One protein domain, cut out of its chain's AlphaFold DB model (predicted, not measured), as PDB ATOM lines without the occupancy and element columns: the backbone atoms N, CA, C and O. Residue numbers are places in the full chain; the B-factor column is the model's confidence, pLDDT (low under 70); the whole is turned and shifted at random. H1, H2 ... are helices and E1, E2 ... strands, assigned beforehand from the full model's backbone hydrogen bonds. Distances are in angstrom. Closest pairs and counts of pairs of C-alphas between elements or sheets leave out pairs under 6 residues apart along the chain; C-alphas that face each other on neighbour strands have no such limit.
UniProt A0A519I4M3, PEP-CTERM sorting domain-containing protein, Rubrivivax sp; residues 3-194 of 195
ATOM      1  N   ILE A   3     152.697  98.444 101.261       52.69
ATOM      2  CA  ILE A   3     152.579  97.052 101.700       52.69
ATOM      3  C   ILE A   3     153.991  96.487 101.690       52.69
ATOM      4  O   ILE A   3     154.657  96.558 100.659       52.69
ATOM      5  N   ASP A   4     154.441  95.953 102.819       49.91
ATOM      6  CA  ASP A   4     155.739  95.299 102.950       49.91
ATOM      7  C   ASP A   4     155.543  93.907 103.560       49.91
ATOM      8  O   ASP A   4     154.953  93.758 104.632       49.91
ATOM      9  N   ALA A   5     155.998  92.886 102.839       53.41
ATOM     10  CA  ALA A   5     156.068  91.508 103.302       53.41
ATOM     11  C   ALA A   5     157.531  91.088 103.536       53.41
ATOM     12  O   ALA A   5     157.895  89.950 103.237       53.41
ATOM     13  N   SER A   6     158.375  92.004 104.033       46.50
ATOM     14  CA  SER A   6     159.785  91.769 104.348       46.50
ATOM     15  C   SER A   6     159.943  90.625 105.352       46.50
ATOM     16  O   SER A   6     159.793  90.799 106.565       46.50
ATOM     17  N   LEU A   7     160.267  89.443 104.839       48.66
ATOM     18  CA  LEU A   7     160.770  88.328 105.624       48.66
ATOM     19  C   LEU A   7     162.194  87.922 105.204       48.66
ATOM     20  O   LEU A   7     162.672  86.910 105.680       48.66
ATOM     21  N   GLY A   8     162.948  88.787 104.525       43.31
ATOM     22  CA  GLY A   8     164.385  88.970 104.725       43.31
ATOM     23  C   GLY A   8     165.344  88.071 103.942       43.31
ATOM     24  O   GLY A   8     165.121  86.879 103.733       43.31
ATOM     25  N   ASN A   9     166.525  88.638 103.663       52.38
ATOM     26  CA  ASN A   9     167.733  87.884 103.352       52.38
ATOM     27  C   ASN A   9     168.867  88.232 104.350       52.38
ATOM     28  O   ASN A   9     169.281  89.395 104.395       52.38
ATOM     29  N   PRO A  10     169.389  87.257 105.135       53.34
ATOM     30  CA  PRO A  10     168.983  85.849 105.175       53.34
ATOM     31  C   PRO A  10     167.782  85.624 106.115       53.34
ATOM     32  O   PRO A  10     167.907  85.765 107.331       53.34
ATOM     33  N   GLY A  11     166.623  85.261 105.553       69.62
ATOM     34  CA  GLY A  11     165.354  85.074 106.263       69.62
ATOM     35  C   GLY A  11     164.342  84.178 105.520       69.62
ATOM     36  O   GLY A  11     164.692  83.400 104.626       69.62
ATOM     37  N   SER A  12     163.084  84.216 105.964       76.12
ATOM     38  CA  SER A  12     161.978  83.429 105.412       76.12
ATOM     39  C   SER A  12     161.539  83.987 104.058       76.12
ATOM     40  O   SER A  12     161.096  85.120 103.956       76.12
ATOM     41  N   HIS A  13     161.548  83.151 103.028       82.25
ATOM     42  CA  HIS A  13     161.169  83.532 101.670       82.25
ATOM     43  C   HIS A  13     160.101  82.591 101.118       82.25
ATOM     44  O   HIS A  13     159.878  81.485 101.619       82.25
ATOM     45  N   TRP A  14     159.437  83.025 100.054       85.19
ATOM     46  CA  TRP A  14     158.436  82.232  99.359       85.19
ATOM     47  C   TRP A  14     159.134  81.348  98.339       85.19
ATOM     48  O   TRP A  14     159.953  81.833  97.563       85.19
ATOM     49  N   VAL A  15     158.788  80.062  98.308       85.25
ATOM     50  CA  VAL A  15     159.264  79.126  97.285       85.25
ATOM     51  C   VAL A  15     158.087  78.706  96.425       85.25
ATOM     52  O   VAL A  15     157.114  78.133  96.913       85.25
ATOM     53  N   ILE A  16     158.192  78.962  95.127       85.38
ATOM     54  CA  ILE A  16     157.246  78.490  94.123       85.38
ATOM     55  C   ILE A  16     157.898  77.314  93.416       85.38
ATOM     56  O   ILE A  16     158.941  77.461  92.779       85.38
ATOM     57  N   SER A  17     157.280  76.142  93.531       85.56
ATOM     58  CA  SER A  17     157.725  74.929  92.861       85.56
ATOM     59  C   SER A  17     156.713  74.490  91.812       85.56
ATOM     60  O   SER A  17     155.499  74.617  91.966       85.56
ATOM     61  N   TYR A  18     157.236  73.960  90.720       84.31
ATOM     62  CA  TYR A  18     156.464  73.305  89.684       84.31
ATOM     63  C   TYR A  18     157.106  71.968  89.378       84.31
ATOM     64  O   TYR A  18     158.325  71.883  89.228       84.31
ATOM     65  N   ALA A  19     156.281  70.940  89.253       86.56
ATOM     66  CA  ALA A  19     156.706  69.619  88.842       86.56
ATOM     67  C   ALA A  19     155.847  69.177  87.660       86.56
ATOM     68  O   ALA A  19     154.621  69.113  87.754       86.56
ATOM     69  N   LEU A  20     156.508  68.858  86.555       85.38
ATOM     70  CA  LEU A  20     155.917  68.174  85.424       85.38
ATOM     71  C   LEU A  20     156.249  66.681  85.546       85.38
ATOM     72  O   LEU A  20     157.422  66.314  85.422       85.38
ATOM     73  N   PRO A  21     155.263  65.799  85.780       87.62
ATOM     74  CA  PRO A  21     155.495  64.364  85.712       87.62
ATOM     75  C   PRO A  21     155.778  63.931  84.269       87.62
ATOM     76  O   PRO A  21     155.524  64.659  83.308       87.62
ATOM     77  N   ARG A  22     156.268  62.699  84.099       89.50
ATOM     78  CA  ARG A  22     156.366  62.098  82.766       89.50
ATOM     79  C   ARG A  22     154.986  62.097  82.110       89.50
ATOM     80  O   ARG A  22     154.001  61.695  82.722       89.50
ATOM     81  N   THR A  23     154.943  62.509  80.853       89.88
ATOM     82  CA  THR A  23     153.720  62.588  80.047       89.88
ATOM     83  C   THR A  23     153.895  61.790  78.757       89.88
ATOM     84  O   THR A  23     155.006  61.383  78.422       89.88
ATOM     85  N   THR A  24     152.799  61.538  78.043       91.50
ATOM     86  CA  THR A  24     152.806  60.913  76.712       91.50
ATOM     87  C   THR A  24     152.015  61.785  75.744       91.50
ATOM     88  O   THR A  24     151.126  62.522  76.169       91.50
ATOM     89  N   GLY A  25     152.343  61.713  74.452       89.75
ATOM     90  CA  GLY A  25     151.693  62.521  73.426       89.75
ATOM     91  C   GLY A  25     152.079  64.000  73.454       89.75
ATOM     92  O   GLY A  25     152.851  64.468  74.291       89.75
ATOM     93  N   THR A  26     151.537  64.741  72.492       88.62
ATOM     94  CA  THR A  26     151.802  66.170  72.337       88.62
ATOM     95  C   THR A  26     150.784  67.001  73.099       88.62
ATOM     96  O   THR A  26     149.581  66.805  72.925       88.62
ATOM     97  N   PHE A  27     151.245  67.970  73.881       87.12
ATOM     98  CA  PHE A  27     150.360  68.954  74.497       87.12
ATOM     99  C   PHE A  27     151.097  70.253  74.800       87.12
ATOM    100  O   PHE A  27     152.320  70.294  74.960       87.12
ATOM    101  N   THR A  28     150.313  71.313  74.940       86.00
ATOM    102  CA  THR A  28     150.767  72.602  75.445       86.00
ATOM    103  C   THR A  28     149.900  72.964  76.639       86.00
ATOM    104  O   THR A  28     148.677  72.861  76.578       86.00
ATOM    105  N   ALA A  29     150.529  73.375  77.734       84.25
ATOM    106  CA  ALA A  29     149.845  73.825  78.936       84.25
ATOM    107  C   ALA A  29     150.450  75.146  79.411       84.25
ATOM    108  O   ALA A  29     151.648  75.382  79.265       84.25
ATOM    109  N   GLN A  30     149.624  75.998  80.014       83.88
ATOM    110  CA  GLN A  30     150.090  77.193  80.703       83.88
ATOM    111  C   GLN A  30     149.561  77.171  82.132       83.88
ATOM    112  O   GLN A  30     148.361  77.288  82.361       83.88
ATOM    113  N   ASN A  31     150.471  77.031  83.089       84.56
ATOM    114  CA  ASN A  31     150.152  77.073  84.509       84.56
ATOM    115  C   ASN A  31     150.333  78.498  85.013       84.56
ATOM    116  O   ASN A  31     151.288  79.178  84.633       84.56
ATOM    117  N   ARG A  32     149.401  78.968  85.839       86.38
ATOM    118  CA  ARG A  32     149.416  80.319  86.401       86.38
ATOM    119  C   ARG A  32     149.050  80.240  87.875       86.38
ATOM    120  O   ARG A  32     148.051  79.623  88.223       86.38
ATOM    121  N   LEU A  33     149.853  80.879  88.712       88.81
ATOM    122  CA  LEU A  33     149.659  81.007  90.148       88.81
ATOM    123  C   LEU A  33     149.659  82.493  90.495       88.81
ATOM    124  O   LEU A  33     150.533  83.229  90.041       88.81
ATOM    125  N   GLY A  34     148.677  82.930  91.275       91.00
ATOM    126  CA  GLY A  34     148.629  84.273  91.845       91.00
ATOM    127  C   GLY A  34     148.807  84.201  93.355       91.00
ATOM    128  O   GLY A  34     148.149  83.392  94.007       91.00
ATOM    129  N   ALA A  35     149.687  85.036  93.894       92.50
ATOM    130  CA  ALA A  35     149.885  85.214  95.325       92.50
ATOM    131  C   ALA A  35     149.576  86.669  95.672       92.50
ATOM    132  O   ALA A  35     150.176  87.572  95.093       92.50
ATOM    133  N   PHE A  36     148.636  86.890  96.592       94.38
ATOM    134  CA  PHE A  36     148.138  88.219  96.942       94.38
ATOM    135  C   PHE A  36     148.222  88.443  98.441       94.38
ATOM    136  O   PHE A  36     147.885  87.558  99.229       94.38
ATOM    137  N   TYR A  37     148.637  89.644  98.826       92.75
ATOM    138  CA  TYR A  37     148.573  90.071 100.210       92.75
ATOM    139  C   TYR A  37     147.166  90.595 100.502       92.75
ATOM    140  O   TYR A  37     146.788  91.665 100.035       92.75
ATOM    141  N   THR A  38     146.376  89.825 101.250       94.00
ATOM    142  CA  THR A  38     144.963  90.146 101.525       94.00
ATOM    143  C   THR A  38     144.728  90.788 102.890       94.00
ATOM    144  O   THR A  38     143.592  91.106 103.223       94.00
ATOM    145  N   ALA A  39     145.780  90.970 103.693       91.25
ATOM    146  CA  ALA A  39     145.679  91.617 105.003       91.25
ATOM    147  C   ALA A  39     145.533  93.146 104.899       91.25
ATOM    148  O   ALA A  39     145.009  93.770 105.818       91.25
ATOM    149  N   LEU A  40     145.967  93.742 103.783       90.94
ATOM    150  CA  LEU A  40     145.791  95.159 103.492       90.94
ATOM    151  C   LEU A  40     145.318  95.335 102.051       90.94
ATOM    152  O   LEU A  40     145.895  94.761 101.128       90.94
ATOM    153  N   ALA A  41     144.284  96.152 101.876       96.31
ATOM    154  CA  ALA A  41     143.781  96.571 100.578       96.31
ATOM    155  C   ALA A  41     143.927  98.085 100.441       96.31
ATOM    156  O   ALA A  41     143.787  98.820 101.418       96.31
ATOM    157  N   TYR A  42     144.156  98.547  99.217       97.25
ATOM    158  CA  TYR A  42     143.912  99.938  98.874       97.25
ATOM    159  C   TYR A  42     142.429 100.090  98.571       97.25
ATOM    160  O   TYR A  42     141.931  99.420  97.670       97.25
ATOM    161  N   ASP A  43     141.733 100.942  99.316       97.06
ATOM    162  CA  ASP A  43     140.330 101.258  99.064       97.06
ATOM    163  C   ASP A  43     140.226 102.624  98.358       97.06
ATOM    164  O   ASP A  43     140.422 103.660  99.012       97.06
ATOM    165  N   PRO A  44     139.938 102.653  97.041       96.12
ATOM    166  CA  PRO A  44     139.783 103.894  96.292       96.12
ATOM    167  C   PRO A  44     138.633 104.774  96.792       96.12
ATOM    168  O   PRO A  44     138.711 105.994  96.653       96.12
ATOM    169  N   ALA A  45     137.601 104.189  97.416       93.38
ATOM    170  CA  ALA A  45     136.481 104.935  97.990       93.38
ATOM    171  C   ALA A  45     136.877 105.753  99.228       93.38
ATOM    172  O   ALA A  45     136.199 106.719  99.576       93.38
ATOM    173  N   VAL A  46     137.979 105.380  99.885       94.06
ATOM    174  CA  VAL A  46     138.498 106.053 101.085       94.06
ATOM    175  C   VAL A  46     139.731 106.895 100.771       94.06
ATOM    176  O   VAL A  46     139.893 107.979 101.318       94.06
ATOM    177  N   SER A  47     140.621 106.388  99.916       94.44
ATOM    178  CA  SER A  47     141.924 107.009  99.633       94.44
ATOM    179  C   SER A  47     141.934 107.874  98.371       94.44
ATOM    180  O   SER A  47     142.943 108.520  98.092       94.44
ATOM    181  N   GLY A  48     140.843 107.871  97.603       94.88
ATOM    182  CA  GLY A  48     140.741 108.537  96.311       94.88
ATOM    183  C   GLY A  48     141.176 107.654  95.139       94.88
ATOM    184  O   GLY A  48     141.611 106.508  95.294       94.88
ATOM    185  N   ALA A  49     141.052 108.199  93.928       96.31
ATOM    186  CA  ALA A  49     141.485 107.519  92.710       96.31
ATOM    187  C   ALA A  49     142.984 107.201  92.774       96.31
ATOM    188  O   ALA A  49     143.768 107.989  93.299       96.31
ATOM    189  N   LEU A  50     143.391 106.056  92.239       97.12
ATOM    190  CA  LEU A  50     144.791 105.650  92.216       97.12
ATOM    191  C   LEU A  50     145.521 106.368  91.073       97.12
ATOM    192  O   LEU A  50     144.993 106.454  89.969       97.12
ATOM    193  N   GLN A  51     146.726 106.882  91.331       96.75
ATOM    194  CA  GLN A  51     147.548 107.568  90.328       96.75
ATOM    195  C   GLN A  51     148.703 106.699  89.840       96.75
ATOM    196  O   GLN A  51     148.910 106.583  88.637       96.75
ATOM    197  N   THR A  52     149.458 106.096  90.761       97.00
ATOM    198  CA  THR A  52     150.634 105.284  90.419       97.00
ATOM    199  C   THR A  52     150.734 104.043  91.292       97.00
ATOM    200  O   THR A  52     150.328 104.050  92.460       97.00
ATOM    201  N   LEU A  53     151.355 103.003  90.743       96.31
ATOM    202  CA  LEU A  53     151.690 101.766  91.436       96.31
ATOM    203  C   LEU A  53     153.177 101.481  91.269       96.31
ATOM    204  O   LEU A  53     153.672 101.444  90.148       96.31
ATOM    205  N   ALA A  54     153.873 101.220  92.365       96.44
ATOM    206  CA  ALA A  54     155.245 100.739  92.339       96.44
ATOM    207  C   ALA A  54     155.335  99.395  93.055       96.44
ATOM    208  O   ALA A  54     154.739  99.209  94.113       96.44
ATOM    209  N   PHE A  55     156.088  98.463  92.490       94.81
ATOM    210  CA  PHE A  55     156.315  97.138  93.053       94.81
ATOM    211  C   PHE A  55     157.809  96.908  93.190       94.81
ATOM    212  O   PHE A  55     158.577  97.320  92.323       94.81
ATOM    213  N   SER A  56     158.216  96.216  94.245       93.00
ATOM    214  CA  SER A  56     159.579  95.729  94.419       93.00
ATOM    215  C   SER A  56     159.542  94.301  94.936       93.00
ATOM    216  O   SER A  56     158.680  93.971  95.741       93.00
ATOM    217  N   MET A  57     160.450  93.444  94.485       90.81
ATOM    218  CA  MET A  57     160.706  92.156  95.129       90.81
ATOM    219  C   MET A  57     162.104  91.658  94.794       90.81
ATOM    220  O   MET A  57     162.645  91.951  93.726       90.81
ATOM    221  N   ASP A  58     162.665  90.863  95.688       88.56
ATOM    222  CA  ASP A  58     163.895  90.132  95.461       88.56
ATOM    223  C   ASP A  58     163.562  88.750  94.911       88.56
ATOM    224  O   ASP A  58     162.784  87.992  95.486       88.56
ATOM    225  N   VAL A  59     164.160  88.407  93.776       85.38
ATOM    226  CA  VAL A  59     163.899  87.139  93.095       85.38
ATOM    227  C   VAL A  59     165.199  86.362  92.986       85.38
ATOM    228  O   VAL A  59     166.154  86.841  92.374       85.38
ATOM    229  N   SER A  60     165.238  85.152  93.540       80.62
ATOM    230  CA  SER A  60     166.288  84.180  93.221       80.62
ATOM    231  C   SER A  60     165.838  83.361  92.021       80.62
ATOM    232  O   SER A  60     164.719  82.856  91.980       80.62
ATOM    233  N   SER A  61     166.719  83.259  91.035       68.81
ATOM    234  CA  SER A  61     166.452  82.775  89.681       68.81
ATOM    235  C   SER A  61     165.765  81.414  89.563       68.81
ATOM    236  O   SER A  61     165.863  80.556  90.438       68.81
ATOM    237  N   LEU A  62     165.124  81.207  88.405       67.88
ATOM    238  CA  LEU A  62     164.476  79.955  88.035       67.88
ATOM    239  C   LEU A  62     165.524  78.855  87.824       67.88
ATOM    240  O   LEU A  62     166.205  78.820  86.797       67.88
ATOM    241  N   SER A  63     165.637  77.932  88.776       67.94
ATOM    242  CA  SER A  63     166.324  76.668  88.518       67.94
ATOM    243  C   SER A  63     165.345  75.714  87.882       67.94
ATOM    244  O   SER A  63     164.263  75.490  88.426       67.94
ATOM    245  N   THR A  64     165.709  75.155  86.732       69.00
ATOM    246  CA  THR A  64     164.855  74.190  86.060       69.00
ATOM    247  C   THR A  64     165.621  73.075  85.366       69.00
ATOM    248  O   THR A  64     166.633  73.306  84.698       69.00
ATOM    249  N   SER A  65     165.084  71.860  85.489       71.56
ATOM    250  CA  SER A  65     165.501  70.690  84.717       71.56
ATOM    251  C   SER A  65     164.848  70.608  83.331       71.56
ATOM    252  O   SER A  65     165.157  69.686  82.579       71.56
ATOM    253  N   PHE A  66     163.996  71.570  82.943       67.75
ATOM    254  CA  PHE A  66     163.505  71.667  81.567       67.75
ATOM    255  C   PHE A  66     164.681  71.880  80.597       67.75
ATOM    256  O   PHE A  66     165.553  72.731  80.811       67.75
ATOM    257  N   ALA A  67     164.702  71.091  79.517       58.72
ATOM    258  CA  ALA A  67     165.699  71.192  78.448       58.72
ATOM    259  C   ALA A  67     165.546  72.482  77.624       58.72
ATOM    260  O   ALA A  67     166.513  72.965  77.046       58.72
ATOM    261  N   PHE A  68     164.339  73.046  77.604       53.06
ATOM    262  CA  PHE A  68     164.027  74.306  76.943       53.06
ATOM    263  C   PHE A  68     164.074  75.445  77.959       53.06
ATOM    264  O   PHE A  68     163.720  75.241  79.128       53.06
ATOM    265  N   ASP A  69     164.452  76.641  77.501       53.66
ATOM    266  CA  ASP A  69     164.248  77.899  78.219       53.66
ATOM    267  C   ASP A  69     162.745  78.117  78.397       53.66
ATOM    268  O   ASP A  69     162.067  78.796  77.631       53.66
ATOM    269  N   SER A  70     162.192  77.442  79.396       54.19
ATOM    270  CA  SER A  70     160.824  77.644  79.824       54.19
ATOM    271  C   SER A  70     160.818  79.038  80.421       54.19
ATOM    272  O   SER A  70     161.337  79.243  81.519       54.19
ATOM    273  N   ILE A  71     160.314  80.006  79.654       60.78
ATOM    274  CA  ILE A  71     160.175  81.388  80.099       60.78
ATOM    275  C   ILE A  71     159.067  81.372  81.150       60.78
ATOM    276  O   ILE A  71     157.885  81.552  80.856       60.78
ATOM    277  N   GLY A  72     159.438  81.053  82.388       72.56
ATOM    278  CA  GLY A  72     158.615  81.434  83.514       72.56
ATOM    279  C   GLY A  72     158.486  82.957  83.495       72.56
ATOM    280  O   GLY A  72     159.384  83.666  83.045       72.56
ATOM    281  N   GLN A  73     157.346  83.463  83.928       82.44
ATOM    282  CA  GLN A  73     157.066  84.891  83.963       82.44
ATOM    283  C   GLN A  73     156.597  85.222  85.366       82.44
ATOM    284  O   GLN A  73     155.552  84.727  85.792       82.44
ATOM    285  N   LEU A  74     157.361  86.046  86.073       86.94
ATOM    286  CA  LEU A  74     156.913  86.700  87.289       86.94
ATOM    287  C   LEU A  74     156.514  88.133  86.939       86.94
ATOM    288  O   LEU A  74     157.269  88.826  86.258       86.94
ATOM    289  N   ARG A  75     155.323  88.557  87.362       89.56
ATOM    290  CA  ARG A  75     154.812  89.913  87.115       89.56
ATOM    291  C   ARG A  75     154.064  90.450  88.330       89.56
ATOM    292  O   ARG A  75     153.423  89.650  89.020       89.56
ATOM    293  N   PRO A  76     154.044  91.774  88.544       93.44
ATOM    294  CA  PRO A  76     153.072  92.412  89.421       93.44
ATOM    295  C   PRO A  76     151.634  92.030  89.054       93.44
ATOM    296  O   PRO A  76     151.287  91.879  87.876       93.44
ATOM    297  N   ALA A  77     150.799  91.853  90.071       95.25
ATOM    298  CA  ALA A  77     149.401  91.497  89.906       95.25
ATOM    299  C   ALA A  77     148.510  92.254  90.892       95.25
ATOM    300  O   ALA A  77     148.919  92.574  92.010       95.25
ATOM    301  N   LEU A  78     147.271  92.483  90.476       97.00
ATOM    302  CA  LEU A  78     146.207  93.053  91.289       97.00
ATOM    303  C   LEU A  78     145.060  92.053  91.391       97.00
ATOM    304  O   LEU A  78     144.761  91.351  90.426       97.00
ATOM    305  N   LEU A  79     144.407  92.011  92.543       97.56
ATOM    306  CA  LEU A  79     143.130  91.344  92.739       97.56
ATOM    307  C   LEU A  79     142.110  92.414  93.120       97.56
ATOM    308  O   LEU A  79     142.284  93.108  94.119       97.56
ATOM    309  N   GLN A  80     141.058  92.549  92.321       97.62
ATOM    310  CA  GLN A  80     139.976  93.499  92.560       97.62
ATOM    311  C   GLN A  80     138.663  92.838  92.156       97.62
ATOM    312  O   GLN A  80     138.562  92.282  91.063       97.62
ATOM    313  N   ASP A  81     137.683  92.859  93.061       96.50
ATOM    314  CA  ASP A  81     136.364  92.242  92.855       96.50
ATOM    315  C   ASP A  81     136.434  90.763  92.407       96.50
ATOM    316  O   ASP A  81     135.746  90.304  91.500       96.50
ATOM    317  N   GLY A  82     137.366  90.001  92.992       94.88
ATOM    318  CA  GLY A  82     137.586  88.590  92.647       94.88
ATOM    319  C   GLY A  82     138.305  88.346  91.312       94.88
ATOM    320  O   GLY A  82     138.599  87.195  90.986       94.88
ATOM    321  N   VAL A  83     138.640  89.394  90.554       95.81
ATOM    322  CA  VAL A  83     139.332  89.291  89.265       95.81
ATOM    323  C   VAL A  83     140.819  89.601  89.422       95.81
ATOM    324  O   VAL A  83     141.208  90.600  90.026       95.81
ATOM    325  N   VAL A  84     141.660  88.736  88.849       95.75
ATOM    326  CA  VAL A  84     143.116  88.917  88.810       95.75
ATOM    327  C   VAL A  84     143.529  89.653  87.542       95.75
ATOM    328  O   VAL A  84     143.308  89.160  86.431       95.75
ATOM    329  N   TYR A  85     144.221  90.772  87.724       95.56
ATOM    330  CA  TYR A  85     144.811  91.585  86.671       95.56
ATOM    331  C   TYR A  85     146.337  91.520  86.735       95.56
ATOM    332  O   TYR A  85     146.932  91.523  87.810       95.56
ATOM    333  N   THR A  86     146.985  91.474  85.578       92.94
ATOM    334  CA  THR A  86     148.442  91.540  85.438       92.94
ATOM    335  C   THR A  86     148.810  92.546  84.374       92.94
ATOM    336  O   THR A  86     148.109  92.643  83.365       92.94
ATOM    337  N   VAL A  87     149.931  93.225  84.560       89.75
ATOM    338  CA  VAL A  87     150.451  94.160  83.566       89.75
ATOM    339  C   VAL A  87     150.905  93.430  82.287       89.75
ATOM    340  O   VAL A  87     151.375  92.277  82.318       89.75
ATOM    341  N   ILE A  88     150.699  94.074  81.140       82.81
ATOM    342  CA  ILE A  88     151.161  93.598  79.830       82.81
ATOM    343  C   ILE A  88     152.662  93.918  79.683       82.81
ATOM    344  O   ILE A  88     153.114  94.957  80.129       82.81
ATOM    345  N   ASN A  89     153.429  93.051  79.016       75.44
ATOM    346  CA  ASN A  89     154.836  93.260  78.622       75.44
ATOM    347  C   ASN A  89     155.913  93.368  79.727       75.44
ATOM    348  O   ASN A  89     157.087  93.325  79.371       75.44
ATOM    349  N   ASP A  90     155.588  93.412  81.023       72.12
ATOM    350  CA  ASP A  90     156.608  93.474  82.096       72.12
ATOM    351  C   ASP A  90     157.017  92.111  82.665       72.12
ATOM    352  O   ASP A  90     156.948  91.839  83.869       72.12
ATOM    353  N   ASP A  91     157.447  91.221  81.779       68.69
ATOM    354  CA  ASP A  91     157.815  89.859  82.142       68.69
ATOM    355  C   ASP A  91     159.196  89.832  82.760       68.69
ATOM    356  O   ASP A  91     160.171  90.300  82.173       68.69
ATOM    357  N   LEU A  92     159.306  89.166  83.903       69.50
ATOM    358  CA  LEU A  92     160.602  88.891  84.475       69.50
ATOM    359  C   LEU A  92     160.766  87.413  84.790       69.50
ATOM    360  O   LEU A  92     160.201  86.955  85.775       69.50
ATOM    361  N   ILE A  93     161.626  86.735  84.020       64.31
ATOM    362  CA  ILE A  93     162.650  85.786  84.501       64.31
ATOM    363  C   ILE A  93     163.802  85.810  83.478       64.31
ATOM    364  O   ILE A  93     163.656  85.273  82.379       64.31
ATOM    365  N   PRO A  94     164.951  86.431  83.790       54.84
ATOM    366  CA  PRO A  94     166.080  86.471  82.872       54.84
ATOM    367  C   PRO A  94     166.824  85.135  82.900       54.84
ATOM    368  O   PRO A  94     167.779  84.976  83.649       54.84
ATOM    369  N   SER A  95     166.409  84.187  82.057       56.72
ATOM    370  CA  SER A  95     167.097  82.905  81.820       56.72
ATOM    371  C   SER A  95     167.437  82.096  83.093       56.72
ATOM    372  O   SER A  95     167.058  82.436  84.217       56.72
ATOM    373  N   LYS A  96     168.113  80.954  82.936       60.94
ATOM    374  CA  LYS A  96     168.625  80.180  84.075       60.94
ATOM    375  C   LYS A  96     169.741  80.983  84.752       60.94
ATOM    376  O   LYS A  96     170.694  81.379  84.092       60.94
ATOM    377  N   SER A  97     169.654  81.195  86.062       57.72
ATOM    378  CA  SER A  97     170.727  81.810  86.858       57.72
ATOM    379  C   SER A  97     171.016  80.946  88.097       57.72
ATOM    380  O   SER A  97     170.154  80.144  88.486       57.72
ATOM    381  N   PRO A  98     172.223  81.031  88.692       62.94
ATOM    382  CA  PRO A  98     172.599  80.223  89.846       62.94
ATOM    383  C   PRO A  98     171.615  80.380  91.009       62.94
ATOM    384  O   PRO A  98     171.243  81.493  91.377       62.94
ATOM    385  N   LEU A  99     171.206  79.254  91.597       67.06
ATOM    386  CA  LEU A  99     170.390  79.244  92.810       67.06
ATOM    387  C   LEU A  99     171.085  80.007  93.942       67.06
ATOM    388  O   LEU A  99     172.291  79.865  94.138       67.06
ATOM    389  N   GLY A 100     170.305  80.765  94.712       69.38
ATOM    390  CA  GLY A 100     170.779  81.444  95.921       69.38
ATOM    391  C   GLY A 100     171.269  82.876  95.710       69.38
ATOM    392  O   GLY A 100     171.571  83.548  96.692       69.38
ATOM    393  N   VAL A 101     171.305  83.378  94.469       79.50
ATOM    394  CA  VAL A 101     171.554  84.800  94.191       79.50
ATOM    395  C   VAL A 101     170.220  85.509  93.978       79.50
ATOM    396  O   VAL A 101     169.546  85.285  92.974       79.50
ATOM    397  N   TYR A 102     169.856  86.378  94.919       82.69
ATOM    398  CA  TYR A 102     168.681  87.237  94.803       82.69
ATOM    399  C   TYR A 102     169.004  88.490  93.996       82.69
ATOM    400  O   TYR A 102     170.046  89.118  94.188       82.69
ATOM    401  N   GLN A 103     168.098  88.856  93.097       85.00
ATOM    402  CA  GLN A 103     168.164  90.103  92.354       85.00
ATOM    403  C   GLN A 103     166.924  90.928  92.663       85.00
ATOM    404  O   GLN A 103     165.805  90.448  92.470       85.00
ATOM    405  N   THR A 104     167.130  92.170  93.094       88.50
ATOM    406  CA  THR A 104     166.041  93.122  93.300       88.50
ATOM    407  C   THR A 104     165.437  93.525  91.969       88.50
ATOM    408  O   THR A 104     166.124  93.714  90.953       88.50
ATOM    409  N   ARG A 105     164.114  93.614  91.971       88.50
ATOM    410  CA  ARG A 105     163.293  93.887  90.804       88.50
ATOM    411  C   ARG A 105     162.258  94.901  91.167       88.50
ATOM    412  O   ARG A 105     161.588  94.742  92.176       88.50
ATOM    413  N   GLN A 106     162.170  95.928  90.342       92.12
ATOM    414  CA  GLN A 106     161.313  97.064  90.582       92.12
ATOM    415  C   GLN A 106     160.508  97.355  89.333       92.12
ATOM    416  O   GLN A 106     161.022  97.267  88.217       92.12
ATOM    417  N   TRP A 107     159.256  97.718  89.551       92.00
ATOM    418  CA  TRP A 107     158.340  98.153  88.518       92.00
ATOM    419  C   TRP A 107     157.624  99.405  88.991       92.00
ATOM    420  O   TRP A 107     157.335  99.542  90.179       92.00
ATOM    421  N   SER A 108     157.320 100.301  88.061       94.06
ATOM    422  CA  SER A 108     156.552 101.509  88.326       94.06
ATOM    423  C   SER A 108     155.608 101.749  87.164       94.06
ATOM    424  O   SER A 108     156.037 101.727  86.012       94.06
ATOM    425  N   PHE A 109     154.343 101.990  87.480       94.12
ATOM    426  CA  PHE A 109     153.264 102.148  86.516       94.12
ATOM    427  C   PHE A 109     152.417 103.358  86.869       94.12
ATOM    428  O   PHE A 109     152.112 103.593  88.042       94.12
ATOM    429  N   ASP A 110     151.955 104.057  85.841       96.06
ATOM    430  CA  ASP A 110     150.770 104.890  85.971       96.06
ATOM    431  C   ASP A 110     149.539 103.981  86.122       96.06
ATOM    432  O   ASP A 110     149.479 102.871  85.584       96.06
ATOM    433  N   ALA A 111     148.538 104.430  86.875       94.62
ATOM    434  CA  ALA A 111     147.290 103.706  87.097       94.62
ATOM    435  C   ALA A 111     146.368 103.814  85.869       94.62
ATOM    436  O   ALA A 111     145.271 104.372  85.918       94.62
ATOM    437  N   VAL A 112     146.829 103.283  84.738       95.25
ATOM    438  CA  VAL A 112     146.110 103.281  83.464       95.25
ATOM    439  C   VAL A 112     145.508 101.900  83.242       95.25
ATOM    440  O   VAL A 112     146.210 100.925  82.992       95.25
ATOM    441  N   ALA A 113     144.180 101.804  83.316       93.12
ATOM    442  CA  ALA A 113     143.464 100.529  83.263       93.12
ATOM    443  C   ALA A 113     143.784  99.691  82.010       93.12
ATOM    444  O   ALA A 113     143.814  98.467  82.099       93.12
ATOM    445  N   SER A 114     144.059 100.319  80.857       92.56
ATOM    446  CA  SER A 114     144.362  99.621  79.595       92.56
ATOM    447  C   SER A 114     145.631  98.773  79.628       92.56
ATOM    448  O   SER A 114     145.726  97.825  78.847       92.56
ATOM    449  N   ASP A 115     146.560  99.078  80.533       92.94
ATOM    450  CA  ASP A 115     147.865  98.413  80.621       92.94
ATOM    451  C   ASP A 115     147.787  97.103  81.419       92.94
ATOM    452  O   ASP A 115     148.742  96.327  81.489       92.94
ATOM    453  N   TRP A 116     146.614  96.826  81.991       94.06
ATOM    454  CA  TRP A 116     146.331  95.663  82.812       94.06
ATOM    455  C   TRP A 116     145.354  94.736  82.101       94.06
ATOM    456  O   TRP A 116     144.321  95.152  81.581       94.06
ATOM    457  N   VAL A 117     145.646  93.441  82.106       93.50
ATOM    458  CA  VAL A 117     144.800  92.411  81.490       93.50
ATOM    459  C   VAL A 117     144.503  91.305  82.475       93.50
ATOM    460  O   VAL A 117     145.300  91.013  83.367       93.50
ATOM    461  N   THR A 118     143.367  90.641  82.296       93.44
ATOM    462  CA  THR A 118     143.094  89.419  83.051       93.44
ATOM    463  C   THR A 118     143.882  88.244  82.476       93.44
ATOM    464  O   THR A 118     144.383  88.267  81.350       93.44
ATOM    465  N   ALA A 119     143.981  87.163  83.248       80.31
ATOM    466  CA  ALA A 119     144.527  85.909  82.737       80.31
ATOM    467  C   ALA A 119     143.592  85.219  81.718       80.31
ATOM    468  O   ALA A 119     144.018  84.291  81.026       80.31
ATOM    469  N   VAL A 120     142.325  85.629  81.616       84.75
ATOM    470  CA  VAL A 120     141.348  85.000  80.721       84.75
ATOM    471  C   VAL A 120     141.541  85.542  79.308       84.75
ATOM    472  O   VAL A 120     141.346  86.729  79.047       84.75
ATOM    473  N   ALA A 121     141.934  84.661  78.385       81.56
ATOM    474  CA  ALA A 121     142.149  85.031  76.991       81.56
ATOM    475  C   ALA A 121     140.873  85.640  76.385       81.56
ATOM    476  O   ALA A 121     139.783  85.098  76.551       81.56
ATOM    477  N   GLY A 122     141.018  86.775  75.694       85.31
ATOM    478  CA  GLY A 122     139.903  87.492  75.063       85.31
ATOM    479  C   GLY A 122     139.055  88.354  76.006       85.31
ATOM    480  O   GLY A 122     138.135  89.018  75.537       85.31
ATOM    481  N   SER A 123     139.351  88.393  77.309       91.44
ATOM    482  CA  SER A 123     138.615  89.248  78.245       91.44
ATOM    483  C   SER A 123     138.937  90.735  78.043       91.44
ATOM    484  O   SER A 123     140.100  91.159  78.017       91.44
ATOM    485  N   SER A 124     137.881  91.544  77.958       93.44
ATOM    486  CA  SER A 124     137.952  93.007  77.939       93.44
ATOM    487  C   SER A 124     137.893  93.632  79.334       93.44
ATOM    488  O   SER A 124     137.916  94.854  79.437       93.44
ATOM    489  N   GLN A 125     137.804  92.832  80.404       96.12
ATOM    490  CA  GLN A 125     137.787  93.355  81.772       96.12
ATOM    491  C   GLN A 125     139.109  94.048  82.101       96.12
ATOM    492  O   GLN A 125     140.184  93.585  81.699       96.12
ATOM    493  N   ARG A 126     139.015  95.147  82.844       96.25
ATOM    494  CA  ARG A 126     140.130  95.985  83.286       96.25
ATOM    495  C   ARG A 126     139.914  96.363  84.755       96.25
ATOM    496  O   ARG A 126     138.754  96.415  85.166       96.25
ATOM    497  N   PRO A 127     140.986  96.599  85.527       97.19
ATOM    498  CA  PRO A 127     140.835  97.117  86.877       97.19
ATOM    499  C   PRO A 127     140.242  98.529  86.823       97.19
ATOM    500  O   PRO A 127     140.478  99.274  85.869       97.19
ATOM    501  N   ASP A 128     139.490  98.892  87.854       97.62
ATOM    502  CA  ASP A 128     138.993 100.248  88.050       97.62
ATOM    503  C   ASP A 128     139.864 100.962  89.089       97.62
ATOM    504  O   ASP A 128     140.019 100.512  90.225       97.62
ATOM    505  N   PHE A 129     140.461 102.075  88.681       97.25
ATOM    506  CA  PHE A 129     141.329 102.899  89.518       97.25
ATOM    507  C   PHE A 129     140.639 104.187  89.992       97.25
ATOM    508  O   PHE A 129     141.274 105.019  90.639       97.25
ATOM    509  N   GLY A 130     139.353 104.375  89.679       97.06
ATOM    510  CA  GLY A 130     138.569 105.540  90.077       97.06
ATOM    511  C   GLY A 130     138.233 105.577  91.571       97.06
ATOM    512  O   GLY A 130     138.227 104.561  92.258       97.06
ATOM    513  N   ALA A 131     137.884 106.764  92.077       94.19
ATOM    514  CA  ALA A 131     137.611 107.030  93.499       94.19
ATOM    515  C   ALA A 131     136.342 106.356  94.071       94.19
ATOM    516  O   ALA A 131     135.962 106.633  95.198       94.19
ATOM    517  N   GLY A 132     135.647 105.519  93.301       94.06
ATOM    518  CA  GLY A 132     134.496 104.728  93.760       94.06
ATOM    519  C   GLY A 132     134.650 103.234  93.479       94.06
ATOM    520  O   GLY A 132     133.671 102.496  93.562       94.06
ATOM    521  N   ALA A 133     135.849 102.807  93.086       96.69
ATOM    522  CA  ALA A 133     136.126 101.436  92.701       96.69
ATOM    523  C   ALA A 133     136.232 100.498  93.913       96.69
ATOM    524  O   ALA A 133     136.464 100.929  95.042       96.69
ATOM    525  N   SER A 134     136.099  99.193  93.662       97.88
ATOM    526  CA  SER A 134     136.267  98.155  94.684       97.88
ATOM    527  C   SER A 134     137.701  98.114  95.238       97.88
ATOM    528  O   SER A 134     138.642  98.475  94.521       97.88
ATOM    529  N   PRO A 135     137.903  97.592  96.465       98.00
ATOM    530  CA  PRO A 135     139.232  97.450  97.048       98.00
ATOM    531  C   PRO A 135     140.205  96.663  96.162       98.00
ATOM    532  O   PRO A 135     139.848  95.653  95.547       98.00
ATOM    533  N   ILE A 136     141.451  97.128  96.137       98.25
ATOM    534  CA  ILE A 136     142.551  96.585  95.345       98.25
ATOM    535  C   ILE A 136     143.541  95.900  96.282       98.25
ATOM    536  O   ILE A 136     144.136  96.531  97.158       98.25
ATOM    537  N   PHE A 137     143.766  94.614  96.053       97.75
ATOM    538  CA  PHE A 137     144.813  93.840  96.707       97.75
ATOM    539  C   PHE A 137     145.998  93.678  95.762       97.75
ATOM    540  O   PHE A 137     145.826  93.394  94.576       97.75
ATOM    541  N   THR A 138     147.211  93.824  96.283       96.81
ATOM    542  CA  THR A 138     148.436  93.690  95.490       96.81
ATOM    543  C   THR A 138     149.094  92.341  95.691       96.81
ATOM    544  O   THR A 138     149.043  91.748  96.771       96.81
ATOM    545  N   GLY A 139     149.780  91.883  94.657       95.06
ATOM    546  CA  GLY A 139     150.519  90.642  94.692       95.06
ATOM    547  C   GLY A 139     151.386  90.468  93.462       95.06
ATOM    548  O   GLY A 139     151.757  91.429  92.782       95.06
ATOM    549  N   PHE A 140     151.671  89.214  93.150       92.56
ATOM    550  CA  PHE A 140     152.378  88.834  91.941       92.56
ATOM    551  C   PHE A 140     151.755  87.590  91.315       92.56
ATOM    552  O   PHE A 140     151.116  86.769  91.979       92.56
ATOM    553  N   ARG A 141     151.964  87.441  90.008       91.25
ATOM    554  CA  ARG A 141     151.606  86.240  89.260       91.25
ATOM    555  C   ARG A 141     152.864  85.561  88.759       91.25
ATOM    556  O   ARG A 141     153.667  86.184  88.071       91.25
ATOM    557  N   PHE A 142     152.968  84.269  89.025       87.62
ATOM    558  CA  PHE A 142     153.908  83.382  88.363       87.62
ATOM    559  C   PHE A 142     153.180  82.597  87.272       87.62
ATOM    560  O   PHE A 142     152.131  82.001  87.515       87.62
ATOM    561  N   ALA A 143     153.709  82.599  86.055       85.25
ATOM    562  CA  ALA A 143     153.204  81.790  84.958       85.25
ATOM    563  C   ALA A 143     154.327  80.960  84.346       85.25
ATOM    564  O   ALA A 143     155.455  81.425  84.243       85.25
ATOM    565  N   MET A 144     154.006  79.755  83.891       81.69
ATOM    566  CA  MET A 144     154.946  78.902  83.175       81.69
ATOM    567  C   MET A 144     154.235  78.127  82.080       81.69
ATOM    568  O   MET A 144     153.216  77.471  82.311       81.69
ATOM    569  N   GLY A 145     154.788  78.237  80.877       81.25
ATOM    570  CA  GLY A 145     154.394  77.432  79.735       81.25
ATOM    571  C   GLY A 145     155.146  76.108  79.722       81.25
ATOM    572  O   GLY A 145     156.345  76.055  79.986       81.25
ATOM    573  N   THR A 146     154.442  75.044  79.369       82.00
ATOM    574  CA  THR A 146     155.012  73.735  79.067       82.00
ATOM    575  C   THR A 146     154.578  73.356  77.667       82.00
ATOM    576  O   THR A 146     153.391  73.404  77.350       82.00
ATOM    577  N   ASN A 147     155.538  72.972  76.831       85.00
ATOM    578  CA  ASN A 147     155.265  72.482  75.492       85.00
ATOM    579  C   ASN A 147     155.959  71.136  75.287       85.00
ATOM    580  O   ASN A 147     157.184  71.052  75.341       85.00
ATOM    581  N   CYS A 148     155.166  70.098  75.045       86.38
ATOM    582  CA  CYS A 148     155.635  68.760  74.725       86.38
ATOM    583  C   CYS A 148     155.308  68.495  73.259       86.38
ATOM    584  O   CYS A 148     154.164  68.220  72.911       86.38
ATOM    585  N   SER A 149     156.311  68.618  72.390       84.06
ATOM    586  CA  SER A 149     156.150  68.515  70.933       84.06
ATOM    587  C   SER A 149     156.391  67.108  70.373       84.06
ATOM    588  O   SER A 149     156.088  66.856  69.210       84.06
ATOM    589  N   GLY A 150     156.926  66.180  71.174       84.38
ATOM    590  CA  GLY A 150     157.199  64.801  70.759       84.38
ATOM    591  C   GLY A 150     156.063  63.834  71.093       84.38
ATOM    592  O   GLY A 150     155.427  63.950  72.137       84.38
ATOM    593  N   ALA A 151     155.861  62.810  70.256       83.94
ATOM    594  CA  ALA A 151     154.903  61.726  70.521       83.94
ATOM    595  C   ALA A 151     155.209  60.962  71.827       83.94
ATOM    596  O   ALA A 151     154.309  60.458  72.497       83.94
ATOM    597  N   SER A 152     156.482  60.935  72.230       87.94
ATOM    598  CA  SER A 152     156.947  60.399  73.513       87.94
ATOM    599  C   SER A 152     156.608  61.277  74.727       87.94
ATOM    600  O   SER A 152     156.955  60.900  75.842       87.94
ATOM    601  N   GLY A 153     155.966  62.435  74.530       87.69
ATOM    602  CA  GLY A 153     155.677  63.417  75.573       87.69
ATOM    603  C   GLY A 153     156.916  64.127  76.112       87.69
ATOM    604  O   GLY A 153     157.972  64.150  75.473       87.69
ATOM    605  N   CYS A 154     156.780  64.725  77.297       86.56
ATOM    606  CA  CYS A 154     157.892  65.323  78.030       86.56
ATOM    607  C   CYS A 154     158.491  64.354  79.055       86.56
ATOM    608  O   CYS A 154     157.784  63.620  79.757       86.56
ATOM    609  N   ALA A 155     159.816  64.429  79.196       87.81
ATOM    610  CA  ALA A 155     160.517  63.897  80.357       87.81
ATOM    611  C   ALA A 155     160.042  64.609  81.641       87.81
ATOM    612  O   ALA A 155     159.622  65.769  81.570       87.81
ATOM    613  N   PRO A 156     160.105  63.938  82.805       87.19
ATOM    614  CA  PRO A 156     159.805  64.593  84.067       87.19
ATOM    615  C   PRO A 156     160.778  65.750  84.296       87.19
ATOM    616  O   PRO A 156     161.974  65.625  84.030       87.19
ATOM    617  N   ALA A 157     160.260  66.863  84.796       84.31
ATOM    618  CA  ALA A 157     161.049  68.057  85.045       84.31
ATOM    619  C   ALA A 157     160.427  68.900  86.156       84.31
ATOM    620  O   ALA A 157     159.274  68.720  86.539       84.31
ATOM    621  N   SER A 158     161.209  69.820  86.694       83.25
ATOM    622  CA  SER A 158     160.792  70.713  87.761       83.25
ATOM    623  C   SER A 158     161.371  72.100  87.556       83.25
ATOM    624  O   SER A 158     162.377  72.284  86.860       83.25
ATOM    625  N   ALA A 159     160.711  73.086  88.147       79.50
ATOM    626  CA  ALA A 159     161.228  74.435  88.242       79.50
ATOM    627  C   ALA A 159     160.968  75.011  89.633       79.50
ATOM    628  O   ALA A 159     159.929  74.735  90.235       79.50
ATOM    629  N   PHE A 160     161.913  75.807  90.121       81.75
ATOM    630  CA  PHE A 160     161.843  76.468  91.419       81.75
ATOM    631  C   PHE A 160     162.189  77.941  91.264       81.75
ATOM    632  O   PHE A 160     163.158  78.275  90.585       81.75
ATOM    633  N   LEU A 161     161.403  78.793  91.909       82.38
ATOM    634  CA  LEU A 161     161.609  80.230  92.011       82.38
ATOM    635  C   LEU A 161     161.480  80.611  93.483       82.38
ATOM    636  O   LEU A 161     160.533  80.165  94.133       82.38
ATOM    637  N   SER A 162     162.383  81.450  93.984       85.69
ATOM    638  CA  SER A 162     162.227  82.029  95.318       85.69
ATOM    639  C   SER A 162     161.980  83.528  95.226       85.69
ATOM    640  O   SER A 162     162.645  84.214  94.448       85.69
ATOM    641  N   VAL A 163     161.025  84.021  96.011       87.69
ATOM    642  CA  VAL A 163     160.638  85.435  96.081       87.69
ATOM    643  C   VAL A 163     160.731  85.904  97.527       87.69
ATOM    644  O   VAL A 163     160.262  85.220  98.436       87.69
ATOM    645  N   ASP A 164     161.325  87.071  97.728       88.19
ATOM    646  CA  ASP A 164     161.495  87.714  99.026       88.19
ATOM    647  C   ASP A 164     161.294  89.238  98.916       88.19
ATOM    648  O   ASP A 164     161.236  89.782  97.812       88.19
ATOM    649  N   ASN A 165     161.134  89.922 100.053       89.19
ATOM    650  CA  ASN A 165     161.021  91.380 100.183       89.19
ATOM    651  C   ASN A 165     160.018  92.002  99.199       89.19
ATOM    652  O   ASN A 165     160.280  93.032  98.575       89.19
ATOM    653  N   PHE A 166     158.863  91.344  99.035       90.69
ATOM    654  CA  PHE A 166     157.789  91.882  98.213       90.69
ATOM    655  C   PHE A 166     157.233  93.147  98.863       90.69
ATOM    656  O   PHE A 166     156.752  93.122  99.997       90.69
ATOM    657  N   SER A 167     157.238  94.228  98.097       93.56
ATOM    658  CA  SER A 167     156.641  95.497  98.460       93.56
ATOM    659  C   SER A 167     155.781  96.037  97.326       93.56
ATOM    660  O   SER A 167     156.118  95.903  96.147       93.56
ATOM    661  N   ALA A 168     154.676  96.680  97.692       95.50
ATOM    662  CA  ALA A 168     153.844  97.440  96.776       95.50
ATOM    663  C   ALA A 168     153.516  98.809  97.374       95.50
ATOM    664  O   ALA A 168     153.037  98.914  98.504       95.50
ATOM    665  N   THR A 169     153.755  99.867  96.607       96.88
ATOM    666  CA  THR A 169     153.425 101.242  96.969       96.88
ATOM    667  C   THR A 169     152.359 101.781  96.027       96.88
ATOM    668  O   THR A 169     152.546 101.805  94.815       96.88
ATOM    669  N   LEU A 170     151.240 102.218  96.600       96.50
ATOM    670  CA  LEU A 170     150.092 102.767  95.882       96.50
ATOM    671  C   LEU A 170     149.928 104.236  96.259       96.50
ATOM    672  O   LEU A 170     149.799 104.557  97.451       96.50
ATOM    673  N   THR A 171     149.949 105.109  95.253       97.12
ATOM    674  CA  THR A 171     149.878 106.565  95.429       97.12
ATOM    675  C   THR A 171     148.558 107.086  94.865       97.12
ATOM    676  O   THR A 171     148.328 106.928  93.662       97.12
ATOM    677  N   PRO A 172     147.685 107.684  95.694       95.69
ATOM    678  CA  PRO A 172     146.440 108.282  95.229       95.69
ATOM    679  C   PRO A 172     146.692 109.559  94.424       95.69
ATOM    680  O   PRO A 172     147.712 110.227  94.596       95.69
ATOM    681  N   VAL A 173     145.716 109.936  93.601       93.75
ATOM    682  CA  VAL A 173     145.622 111.277  93.025       93.75
ATOM    683  C   VAL A 173     145.424 112.267  94.177       93.75
ATOM    684  O   VAL A 173     144.505 112.072  94.974       93.75
ATOM    685  N   PRO A 174     146.242 113.331  94.289       88.56
ATOM    686  CA  PRO A 174     146.037 114.349  95.308       88.56
ATOM    687  C   PRO A 174     144.627 114.928  95.203       88.56
ATOM    688  O   PRO A 174     144.243 115.434  94.145       88.56
ATOM    689  N   GLU A 175     143.856 114.869  96.288       81.62
ATOM    690  CA  GLU A 175     142.553 115.522  96.306       81.62
ATOM    691  C   GLU A 175     142.747 117.024  96.033       81.62
ATOM    692  O   GLU A 175     143.638 117.647  96.631       81.62
ATOM    693  N   PRO A 176     141.949 117.638  95.136       74.50
ATOM    694  CA  PRO A 176     141.953 119.086  94.997       74.50
ATOM    695  C   PRO A 176     141.641 119.656  96.373       74.50
ATOM    696  O   PRO A 176     140.616 119.304  96.954       74.50
ATOM    697  N   SER A 177     142.561 120.460  96.919       78.38
ATOM    698  CA  SER A 177     142.553 120.743  98.351       78.38
ATOM    699  C   SER A 177     141.163 121.202  98.784       78.38
ATOM    700  O   SER A 177     140.625 122.198  98.298       78.38
ATOM    701  N   THR A 178     140.548 120.437  99.685       79.00
ATOM    702  CA  THR A 178     139.188 120.696 100.175       79.00
ATOM    703  C   THR A 178     139.066 122.128 100.696       79.00
ATOM    704  O   THR A 178     138.021 122.757 100.577       79.00
ATOM    705  N   TRP A 179     140.179 122.688 101.174       78.81
ATOM    706  CA  TRP A 179     140.338 124.086 101.553       78.81
ATOM    707  C   TRP A 179     140.218 125.084 100.398       78.81
ATOM    708  O   TRP A 179     139.616 126.135 100.596       78.81
ATOM    709  N   LEU A 180     140.744 124.786  99.206       84.19
ATOM    710  CA  LEU A 180     140.535 125.625  98.021       84.19
ATOM    711  C   LEU A 180     139.071 125.605  97.589       84.19
ATOM    712  O   LEU A 180     138.517 126.666  97.315       84.19
ATOM    713  N   LEU A 181     138.426 124.435  97.577       86.56
ATOM    714  CA  LEU A 181     137.007 124.328  97.217       86.56
ATOM    715  C   LEU A 181     136.105 125.003  98.257       86.56
ATOM    716  O   LEU A 181     135.202 125.759  97.898       86.56
ATOM    717  N   LEU A 182     136.388 124.803  99.545       89.69
ATOM    718  CA  LEU A 182     135.691 125.476 100.637       89.69
ATOM    719  C   LEU A 182     135.916 126.991 100.586       89.69
ATOM    720  O   LEU A 182     134.963 127.757 100.708       89.69
ATOM    721  N   GLY A 183     137.155 127.431 100.364       91.00
ATOM    722  CA  GLY A 183     137.512 128.841 100.237       91.00
ATOM    723  C   GLY A 183     136.826 129.509  99.046       91.00
ATOM    724  O   GLY A 183     136.249 130.585  99.196       91.00
ATOM    725  N   ALA A 184     136.805 128.849  97.886       89.75
ATOM    726  CA  ALA A 184     136.087 129.318  96.705       89.75
ATOM    727  C   ALA A 184     134.571 129.381  96.951       89.75
ATOM    728  O   ALA A 184     133.931 130.377  96.607       89.75
ATOM    729  N   GLY A 185     134.000 128.364  97.604       90.94
ATOM    730  CA  GLY A 185     132.584 128.325  97.966       90.94
ATOM    731  C   GLY A 185     132.190 129.451  98.924       90.94
ATOM    732  O   GLY A 185     131.241 130.191  98.661       90.94
ATOM    733  N   LEU A 186     132.958 129.645 100.000       94.31
ATOM    734  CA  LEU A 186     132.757 130.742 100.952       94.31
ATOM    735  C   LEU A 186     132.950 132.112 100.293       94.31
ATOM    736  O   LEU A 186     132.165 133.026 100.548       94.31
ATOM    737  N   GLY A 187     133.941 132.250  99.410       93.94
ATOM    738  CA  GLY A 187     134.164 133.464  98.625       93.94
ATOM    739  C   GLY A 187     132.962 133.817  97.747       93.94
ATOM    740  O   GLY A 187     132.495 134.956  97.766       93.94
ATOM    741  N   CYS A 188     132.391 132.833  97.045       93.88
ATOM    742  CA  CYS A 188     131.187 133.024  96.233       93.88
ATOM    743  C   CYS A 188     129.968 133.415  97.086       93.88
ATOM    744  O   CYS A 188     129.211 134.312  96.709       93.88
ATOM    745  N   LEU A 189     129.792 132.794  98.258       93.00
ATOM    746  CA  LEU A 189     128.719 133.149  99.195       93.00
ATOM    747  C   LEU A 189     128.877 134.576  99.743       93.00
ATOM    748  O   LEU A 189     127.888 135.301  99.862       93.00
ATOM    749  N   ALA A 190     130.108 135.001 100.040       92.56
ATOM    750  CA  ALA A 190     130.395 136.355 100.509       92.56
ATOM    751  C   ALA A 190     130.112 137.416  99.433       92.56
ATOM    752  O   ALA A 190     129.555 138.468  99.748       92.56
ATOM    753  N   LEU A 191     130.443 137.132  98.167       93.00
ATOM    754  CA  LEU A 191     130.156 138.021  97.038       93.00
ATOM    755  C   LEU A 191     128.650 138.142  96.771       93.00
ATOM    756  O   LEU A 191     128.155 139.253  96.608       93.00
ATOM    757  N   ARG A 192     127.901 137.031  96.829       93.19
ATOM    758  CA  ARG A 192     126.438 137.023  96.641       93.19
ATOM    759  C   ARG A 192     125.683 137.821  97.705       93.19
ATOM    760  O   ARG A 192     124.590 138.298  97.444       93.19
ATOM    761  N   ARG A 193     126.237 137.964  98.912       87.75
ATOM    762  CA  ARG A 193     125.604 138.733  99.998       87.75
ATOM    763  C   ARG A 193     125.796 140.249  99.860       87.75
ATOM    764  O   ARG A 193     125.189 140.996 100.620       87.75
ATOM    765  N   ARG A 194     126.677 140.696  98.955       78.25
ATOM    766  CA  ARG A 194     126.992 142.117  98.715       78.25
ATOM    767  C   ARG A 194     126.270 142.714  97.504       78.25
ATOM    768  O   ARG A 194     126.338 143.928  97.332       78.25
TER     769      ARG A 194
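Overview. This is residues 3 to 194 of the 195 residues of the protein "PEP-CTERM sorting domain-containing protein" of Rubrivivax sp (UniProt A0A519I4M3). Two strongly twisted antiparallel sheets, E2 E8 E4 E5 E7 and E1 E9 E3 E6, lie partly face to face and come closest through their inner strands, while H2 sticks out from the body as a free arm and makes much of the length. The printed part has 192 residues, with nine named strands and two named helices in the order E1 E2 H1 E3 E4 E5 E6 E7 E8 E9 H2, and its class is mostly strand. The whole is loose, with a radius of gyration of the C-alphas of 22.0 A and spans of 90 by 41 by 24 A.

Along the chain. The larger sheet holds E2, residues 27 to 36, 29.7 A long; E8, residues 136 to 148, 37.0 A; E4, residues 73 to 80, 21.0 A; E5, residues 83 to 87; and E7, residues 116 to 118. The other sheet holds E1, residues 14 to 20, 20.0 A; E9, residues 157 to 172, 44.0 A; E3, residues 50 to 64, 37.8 A; and E6, residues 102 to 110, 26.7 A. H1 is residues 44 to 47, and H2 is residues 178 to 192, 21.0 A long. C-alpha 14 of E1 is at (158.436, 82.232, 99.359), and C-alpha 192 of H2 is at (126.438, 137.023, 96.641).

Arrangement. In the larger sheet E2 and E7 are edge strands. E2 and E8 are antiparallel, with N 33 and O 142 at 2.8 A. E8 and E4 pair through N 77 and O 139 at 2.9 A; each bends by 54 degrees, at residues 139 and 76. E4 and E5 form a hairpin, with N 85 and O 78 at 2.8 A, and E5 and E7 pair through N 86 and O 117 at 2.8 A. Between the sheets, the closest C-alphas of E8 and E9 are those of Thr 138 and Ala 168, 6.7 A apart, and those of E3 and E4 are Phe 55 and Pro 76, 6.8 A. In the other sheet N 16 and O 161 of E1 and E9 are 2.8 A apart, N 54 and O 169 of E3 and E9 2.8 A, and N 55 and O 107 of E3 and E6 2.8 A. E9 bends by 57 degrees at residue 165 and E3 by 60 degrees at residue 60. H1 only grazes this sheet; its single O i to N i+3 pair is not within hydrogen-bond range, and it is too short for an O i to N i+4 pair. In H2 every O i to N i+4 pair is within range.

Size, cuts and confidence. Residues 176 to 194 stand free; the body without them spans 60 by 41 by 23 A. The C-alphas farthest apart, of Ser 152 and Arg 194, are 90.6 A apart. The printed part has no cut. The links E5 to E6 and E7 to E8 are long, with 14 and 17 residues. The mean pLDDT of the printed part is 85.1, and it is under 70 in residues 3 to 11, 61 to 64, 66 to 71 and 91 to 100.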